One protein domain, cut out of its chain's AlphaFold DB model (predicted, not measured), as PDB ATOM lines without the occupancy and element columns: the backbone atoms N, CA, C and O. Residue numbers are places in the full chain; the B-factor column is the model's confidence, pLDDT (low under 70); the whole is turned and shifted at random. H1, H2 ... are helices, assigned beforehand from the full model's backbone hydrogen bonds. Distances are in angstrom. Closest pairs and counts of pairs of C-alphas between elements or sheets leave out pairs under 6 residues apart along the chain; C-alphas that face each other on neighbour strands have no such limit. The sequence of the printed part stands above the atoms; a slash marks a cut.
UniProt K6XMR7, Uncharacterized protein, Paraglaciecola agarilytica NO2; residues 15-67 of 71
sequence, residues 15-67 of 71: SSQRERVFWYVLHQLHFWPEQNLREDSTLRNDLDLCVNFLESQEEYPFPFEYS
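AT A GLANCE: This is residues 15 to 67 of the 71 residues of an uncharacterized protein of Paraglaciecola agarilytica NO2 (UniProt K6XMR7). Two long helices, H1 and H3, run side by side in opposite ways, and the short helix H2 crosses from one to the other at one end, as in a narrow U. At the other end a tail, residues 56 to 67, leaves H3 and folds back with no named element. The printed part has 53 residues, with three named helices in the order H1, H2, H3 and no named strand; its class is all helix. It is compact, with a radius of gyration of the C-alphas of 11.1 A, and elongated, spanning 32 by 18 by 17 A.

HOW THE PARTS SIT: Start at H1, residues 17 to 31, and look across to H3, residues 41 to 55. They touch, and their closest C-alphas, those of Arg 18 and Leu 54, are 6.0 A apart. They run opposite ways at a steep tilt of 37 degrees, only just past shallow. Next find H2, residues 34 to 39, about perpendicular to H1 at 81 degrees. These two are close but not clearly touching; their closest C-alphas, those of Leu 29 and Leu 37, are 7.6 A apart. H2 and H3 only just touch, only at the corner by their link, with 3 pairs of C-alphas within 8 A; H3 takes part with residues 43 to 44 alone. Their closest C-alphas, those of Leu 37 and Arg 44, are 6.1 A apart. In H1, H2 and H3 every O i to N i+4 pair is within hydrogen-bond range.

IN THESE COORDINATES: Find C-alpha 17 at (-45.950, -13.978, -36.219); from there H1 runs 20.8 A to C-alpha 31. H2 begins at C-alpha 34, (-44.530, -6.598, -61.379), and measures 8.7 A. H3 runs 20.7 A to C-alpha 55 at (-56.468, -14.291, -43.701).

THE WHOLE: The C-alphas farthest apart, those of Gln 35 and Glu 59, are 32.2 A apart. The printed part has no cut, and both links are tight. Look for pLDDT under 70 at residues 15 and 59.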
ATOM      1  N   SER A  15     -43.704  -8.386 -31.980       60.50
ATOM      2  CA  SER A  15     -44.309  -8.439 -33.315       60.50
ATOM      3  C   SER A  15     -44.917  -9.825 -33.525       60.50
ATOM      4  O   SER A  15     -44.168 -10.815 -33.530       60.50
ATOM      5  N   SER A  16     -46.245  -9.906 -33.625       75.75
ATOM      6  CA  SER A  16     -46.916 -11.196 -33.770       75.75
ATOM      7  C   SER A  16     -46.376 -11.894 -35.019       75.75
ATOM      8  O   SER A  16     -45.945 -11.239 -35.972       75.75
ATOM      9  N   GLN A  17     -46.382 -13.226 -35.041       78.69
ATOM     10  CA  GLN A  17     -45.950 -13.978 -36.219       78.69
ATOM     11  C   GLN A  17     -46.695 -13.514 -37.479       78.69
ATOM     12  O   GLN A  17     -46.072 -13.356 -38.526       78.69
ATOM     13  N   ARG A  18     -47.986 -13.172 -37.357       81.56
ATOM     14  CA  ARG A  18     -48.763 -12.543 -38.438       81.56
ATOM     15  C   ARG A  18     -48.187 -11.209 -38.884       81.56
ATOM     16  O   ARG A  18     -48.060 -10.970 -40.075       81.56
ATOM     17  N   GLU A  19     -47.802 -10.350 -37.952       83.31
ATOM     18  CA  GLU A  19     -47.241  -9.042 -38.290       83.31
ATOM     19  C   GLU A  19     -45.908  -9.186 -39.033       83.31
ATOM     20  O   GLU A  19     -45.663  -8.497 -40.020       83.31
ATOM     21  N   ARG A  20     -45.074 -10.153 -38.637       85.19
ATOM     22  CA  ARG A  20     -43.839 -10.478 -39.363       85.19
ATOM     23  C   ARG A  20     -44.119 -10.973 -40.779       85.19
ATOM     24  O   ARG A  20     -43.453 -10.529 -41.710       85.19
ATOM     25  N   VAL A  21     -45.096 -11.861 -40.959       87.00
ATOM     26  CA  VAL A  21     -45.484 -12.350 -42.294       87.00
ATOM     27  C   VAL A  21     -46.073 -11.220 -43.143       87.00
ATOM     28  O   VAL A  21     -45.762 -11.113 -44.326       87.00
ATOM     29  N   PHE A  22     -46.838 -10.308 -42.543       87.25
ATOM     30  CA  PHE A  22     -47.337  -9.115 -43.225       87.25
ATOM     31  C   PHE A  22     -46.188  -8.245 -43.746       87.25
ATOM     32  O   PHE A  22     -46.170  -7.889 -44.925       87.25
ATOM     33  N   TRP A  23     -45.198  -7.950 -42.898       87.94
ATOM     34  CA  TRP A  23     -44.025  -7.181 -43.313       87.94
ATOM     35  C   TRP A  23     -43.206  -7.902 -44.383       87.94
ATOM     36  O   TRP A  23     -42.699  -7.247 -45.290       87.94
ATOM     37  N   TYR A  24     -43.122  -9.235 -44.329       89.19
ATOM     38  CA  TYR A  24     -42.488 -10.029 -45.378       89.19
ATOM     39  C   TYR A  24     -43.193  -9.841 -46.722       89.19
ATOM     40  O   TYR A  24     -42.548  -9.443 -47.689       89.19
ATOM     41  N   VAL A  25     -44.512 -10.057 -46.778       89.62
ATOM     42  CA  VAL A  25     -45.309  -9.907 -48.009       89.62
ATOM     43  C   VAL A  25     -45.181  -8.495 -48.566       89.62
ATOM     44  O   VAL A  25     -44.905  -8.323 -49.753       89.62
ATOM     45  N   LEU A  26     -45.316  -7.478 -47.712       88.75
ATOM     46  CA  LEU A  26     -45.190  -6.084 -48.123       88.75
ATOM     47  C   LEU A  26     -43.799  -5.789 -48.704       88.75
ATOM     48  O   LEU A  26     -43.692  -5.143 -49.746       88.75
ATOM     49  N   HIS A  27     -42.744  -6.291 -48.057       88.94
ATOM     50  CA  HIS A  27     -41.380  -6.157 -48.553       88.94
ATOM     51  C   HIS A  27     -41.210  -6.840 -49.914       88.94
ATOM     52  O   HIS A  27     -40.674  -6.220 -50.826       88.94
ATOM     53  N   GLN A  28     -41.687  -8.077 -50.084       88.44
ATOM     54  CA  GLN A  28     -41.593  -8.786 -51.362       88.44
ATOM     55  C   GLN A  28     -42.320  -8.028 -52.484       88.44
ATOM     56  O   GLN A  28     -41.765  -7.858 -53.564       88.44
ATOM     57  N   LEU A  29     -43.522  -7.508 -52.223       87.50
ATOM     58  CA  LEU A  29     -44.277  -6.718 -53.201       87.50
ATOM     59  C   LEU A  29     -43.579  -5.405 -53.585       87.50
ATOM     60  O   LEU A  29     -43.740  -4.937 -54.706       87.50
ATOM     61  N   HIS A  30     -42.828  -4.799 -52.661       88.12
ATOM     62  CA  HIS A  30     -42.076  -3.575 -52.933       88.12
ATOM     63  C   HIS A  30     -40.726  -3.843 -53.615       88.12
ATOM     64  O   HIS A  30     -40.275  -3.047 -54.435       88.12
ATOM     65  N   PHE A  31     -40.075  -4.950 -53.259       89.00
ATOM     66  CA  PHE A  31     -38.758  -5.330 -53.756       89.00
ATOM     67  C   PHE A  31     -38.817  -5.886 -55.183       89.00
ATOM     68  O   PHE A  31     -37.967  -5.549 -56.010       89.00
ATOM     69  N   TRP A  32     -39.811  -6.726 -55.486       89.62
ATOM     70  CA  TRP A  32     -39.934  -7.356 -56.797       89.62
ATOM     71  C   TRP A  32     -40.730  -6.485 -57.775       89.62
ATOM     72  O   TRP A  32     -41.820  -6.015 -57.446       89.62
ATOM     73  N   PRO A  33     -40.247  -6.303 -59.015       88.25
ATOM     74  CA  PRO A  33     -41.033  -5.651 -60.052       88.25
ATOM     75  C   PRO A  33     -42.219  -6.535 -60.473       88.25
ATOM     76  O   PRO A  33     -42.173  -7.761 -60.368       88.25
ATOM     77  N   GLU A  34     -43.276  -5.913 -61.011       86.56
ATOM     78  CA  GLU A  34     -44.530  -6.598 -61.379       86.56
ATOM     79  C   GLU A  34     -44.310  -7.825 -62.278       86.56
ATOM     80  O   GLU A  34     -44.993  -8.837 -62.122       86.56
ATOM     81  N   GLN A  35     -43.347  -7.755 -63.200       88.12
ATOM     82  CA  GLN A  35     -43.020  -8.865 -64.089       88.12
ATOM     83  C   GLN A  35     -42.580 -10.107 -63.300       88.12
ATOM     84  O   GLN A  35     -43.112 -11.188 -63.531       88.12
ATOM     85  N   ASN A  36     -41.692  -9.955 -62.316       87.75
ATOM     86  CA  ASN A  36     -41.225 -11.060 -61.480       87.75
ATOM     87  C   ASN A  36     -42.359 -11.646 -60.634       87.75
ATOM     88  O   ASN A  36     -42.486 -12.860 -60.556       87.75
ATOM     89  N   LEU A  37     -43.242 -10.807 -60.085       84.75
ATOM     90  CA  LEU A  37     -44.420 -11.273 -59.338       84.75
ATOM     91  C   LEU A  37     -45.401 -12.090 -60.200       84.75
ATOM     92  O   LEU A  37     -46.195 -12.872 -59.674       84.75
ATOM     93  N   ARG A  38     -45.389 -11.889 -61.523       85.31
ATOM     94  CA  ARG A  38     -46.276 -12.586 -62.464       85.31
ATOM     95  C   ARG A  38     -45.640 -13.812 -63.105       85.31
ATOM     96  O   ARG A  38     -46.351 -14.794 -63.306       85.31
ATOM     97  N   GLU A  39     -44.363 -13.732 -63.458       91.25
ATOM     98  CA  GLU A  39     -43.632 -14.794 -64.156       91.25
ATOM     99  C   GLU A  39     -43.075 -15.848 -63.195       91.25
ATOM    100  O   GLU A  39     -42.991 -17.019 -63.565       91.25
ATOM    101  N   ASP A  40     -42.735 -15.463 -61.963       91.12
ATOM    102  CA  ASP A  40     -42.217 -16.384 -60.957       91.12
ATOM    103  C   ASP A  40     -43.370 -17.063 -60.205       91.12
ATOM    104  O   ASP A  40     -43.992 -16.515 -59.288       91.12
ATOM    105  N   SER A  41     -43.688 -18.284 -60.634       89.62
ATOM    106  CA  SER A  41     -44.743 -19.098 -60.033       89.62
ATOM    107  C   SER A  41     -44.414 -19.543 -58.608       89.62
ATOM    108  O   SER A  41     -45.342 -19.735 -57.821       89.62
ATOM    109  N   THR A  42     -43.133 -19.681 -58.259       89.88
ATOM    110  CA  THR A  42     -42.696 -20.037 -56.906       89.88
ATOM    111  C   THR A  42     -42.927 -18.866 -55.962       89.88
ATOM    112  O   THR A  42     -43.654 -19.020 -54.985       89.88
ATOM    113  N   LEU A  43     -42.437 -17.673 -56.315       87.94
ATOM    114  CA  LEU A  43     -42.664 -16.450 -55.541       87.94
ATOM    115  C   LEU A  43     -44.157 -16.188 -55.335       87.94
ATOM    116  O   LEU A  43     -44.598 -15.849 -54.239       87.94
ATOM    117  N   ARG A  44     -44.957 -16.364 -56.388       90.12
ATOM    118  CA  ARG A  44     -46.401 -16.159 -56.306       90.12
ATOM    119  C   ARG A  44     -47.078 -17.158 -55.368       90.12
ATOM    120  O   ARG A  44     -47.958 -16.754 -54.617       90.12
ATOM    121  N   ASN A  45     -46.665 -18.423 -55.395       90.94
ATOM    122  CA  ASN A  45     -47.178 -19.446 -54.488       90.94
ATOM    123  C   ASN A  45     -46.784 -19.163 -53.028       90.94
ATOM    124  O   ASN A  45     -47.611 -19.308 -52.132       90.94
ATOM    125  N   ASP A  46     -45.559 -18.695 -52.793       89.94
ATOM    126  CA  ASP A  46     -45.090 -18.323 -51.455       89.94
ATOM    127  C   ASP A  46     -45.869 -17.125 -50.899       89.94
ATOM    128  O   ASP A  46     -46.281 -17.126 -49.737       89.94
ATOM    129  N   LEU A  47     -46.134 -16.114 -51.735       89.81
ATOM    130  CA  LEU A  47     -46.968 -14.972 -51.359       89.81
ATOM    131  C   LEU A  47     -48.413 -15.386 -51.083       89.81
ATOM    132  O   LEU A  47     -48.991 -14.910 -50.111       89.81
ATOM    133  N   ASP A  48     -48.980 -16.287 -51.887       91.19
ATOM    134  CA  ASP A  48     -50.333 -16.809 -51.680       91.19
ATOM    135  C   ASP A  48     -50.437 -17.563 -50.345       91.19
ATOM    136  O   ASP A  48     -51.342 -17.308 -49.555       91.19
ATOM    137  N   LEU A  49     -49.454 -18.405 -50.011       90.38
ATOM    138  CA  LEU A  49     -49.363 -19.068 -48.704       90.38
ATOM    139  C   LEU A  49     -49.301 -18.064 -47.547       90.38
ATOM    140  O   LEU A  49     -49.995 -18.231 -46.542       90.38
ATOM    141  N   CYS A  50     -48.494 -17.011 -47.688       89.94
ATOM    142  CA  CYS A  50     -48.395 -15.957 -46.681       89.94
ATOM    143  C   CYS A  50     -49.721 -15.200 -46.518       89.94
ATOM    144  O   CYS A  50     -50.138 -14.939 -45.394       89.94
ATOM    145  N   VAL A  51     -50.402 -14.864 -47.617       89.38
ATOM    146  CA  VAL A  51     -51.709 -14.189 -47.587       89.38
ATOM    147  C   VAL A  51     -52.766 -15.088 -46.950       89.38
ATOM    148  O   VAL A  51     -53.457 -14.639 -46.040       89.38
ATOM    149  N   ASN A  52     -52.817 -16.370 -47.316       90.62
ATOM    150  CA  ASN A  52     -53.714 -17.344 -46.694       90.62
ATOM    151  C   ASN A  52     -53.481 -17.449 -45.177       90.62
ATOM    152  O   ASN A  52     -54.436 -17.541 -44.408       90.62
ATOM    153  N   PHE A  53     -52.225 -17.395 -44.717       88.00
ATOM    154  CA  PHE A  53     -51.910 -17.346 -43.286       88.00
ATOM    155  C   PHE A  53     -52.426 -16.070 -42.610       88.00
ATOM    156  O   PHE A  53     -52.969 -16.135 -41.506       88.00
ATOM    157  N   LEU A  54     -52.289 -14.917 -43.269       85.38
ATOM    158  CA  LEU A  54     -52.785 -13.636 -42.760       85.38
ATOM    159  C   LEU A  54     -54.317 -13.583 -42.701       85.38
ATOM    160  O   LEU A  54     -54.861 -12.993 -41.770       85.38
ATOM    161  N   GLU A  55     -55.004 -14.201 -43.664       87.25
ATOM    162  CA  GLU A  55     -56.468 -14.291 -43.701       87.25
ATOM    163  C   GLU A  55     -57.021 -15.346 -42.736       87.25
ATOM    164  O   GLU A  55     -58.126 -15.196 -42.205       87.25
ATOM    165  N   SER A  56     -56.257 -16.408 -42.471       85.44
ATOM    166  CA  SER A  56     -56.647 -17.431 -41.508       85.44
ATOM    167  C   SER A  56     -56.703 -16.862 -40.087       85.44
ATOM    168  O   SER A  56     -55.771 -16.217 -39.607       85.44
ATOM    169  N   GLN A  57     -57.801 -17.135 -39.377       75.56
ATOM    170  CA  GLN A  57     -57.939 -16.786 -37.957       75.56
ATOM    171  C   GLN A  57     -57.189 -17.754 -37.036       75.56
ATOM    172  O   GLN A  57     -56.945 -17.430 -35.872       75.56
ATOM    173  N   GLU A  58     -56.759 -18.900 -37.560       74.56
ATOM    174  CA  GLU A  58     -55.966 -19.884 -36.832       74.56
ATOM    175  C   GLU A  58     -54.517 -19.410 -36.680       74.56
ATOM    176  O   GLU A  58     -53.871 -18.992 -37.640       74.56
ATOM    177  N   GLU A  59     -54.001 -19.451 -35.453       68.94
ATOM    178  CA  GLU A  59     -52.578 -19.251 -35.186       68.94
ATOM    179  C   GLU A  59     -51.891 -20.614 -35.230       68.94
ATOM    180  O   GLU A  59     -51.961 -21.401 -34.286       68.94
ATOM    181  N   TYR A  60     -51.245 -20.904 -36.356       77.88
ATOM    182  CA  TYR A  60     -50.411 -22.085 -36.531       77.88
ATOM    183  C   TYR A  60     -48.956 -21.673 -36.778       77.88
ATOM    184  O   TYR A  60     -48.704 -20.572 -37.272       77.88
ATOM    185  N   PRO A  61     -47.975 -22.526 -36.429       75.56
ATOM    186  CA  PRO A  61     -46.571 -22.213 -36.646       75.56
ATOM    187  C   PRO A  61     -46.290 -22.052 -38.143       75.56
ATOM    188  O   PRO A  61     -46.253 -23.027 -38.892       75.56
ATOM    189  N   PHE A  62     -46.084 -20.806 -38.568       80.69
ATOM    190  CA  PHE A  62     -45.677 -20.468 -39.928       80.69
ATOM    191  C   PHE A  62     -44.143 -20.482 -40.062       80.69
ATOM    192  O   PHE A  62     -43.446 -20.131 -39.100       80.69
ATOM    193  N   PRO A  63     -43.575 -20.869 -41.218       80.94
ATOM    194  CA  PRO A  63     -42.127 -20.911 -41.393       80.94
ATOM    195  C   PRO A  63     -41.472 -19.547 -41.136       80.94
ATOM    196  O   PRO A  63     -41.916 -18.520 -41.651       80.94
ATOM    197  N   PHE A  64     -40.380 -19.536 -40.364       75.69
ATOM    198  CA  PHE A  64     -39.610 -18.314 -40.082       75.69
ATOM    199  C   PHE A  64     -38.960 -17.712 -41.335       75.69
ATOM    200  O   PHE A  64     -38.603 -16.538 -41.332       75.69
ATOM    201  N   GLU A  65     -38.832 -18.494 -42.405       76.75
ATOM    202  CA  GLU A  65     -38.326 -18.048 -43.708       76.75
ATOM    203  C   GLU A  65     -39.205 -16.946 -44.321       76.75
ATOM    204  O   GLU A  65     -38.702 -16.077 -45.027       76.75
ATOM    205  N   TYR A  66     -40.490 -16.908 -43.956       78.38
ATOM    206  CA  TYR A  66     -41.451 -15.893 -44.390       78.38
ATOM    207  C   TYR A  66     -41.661 -14.786 -43.349       78.38
ATOM    208  O   TYR A  66     -42.721 -14.164 -43.291       78.38
ATOM    209  N   SER A  67     -40.679 -14.548 -42.475       77.56
ATOM    210  CA  SER A  67     -40.755 -13.493 -41.463       77.56
ATOM    211  C   SER A  67     -40.004 -12.236 -41.905       77.56
ATOM    212  O   SER A  67     -38.817 -12.266 -42.218       77.56
TER     213      SER A  67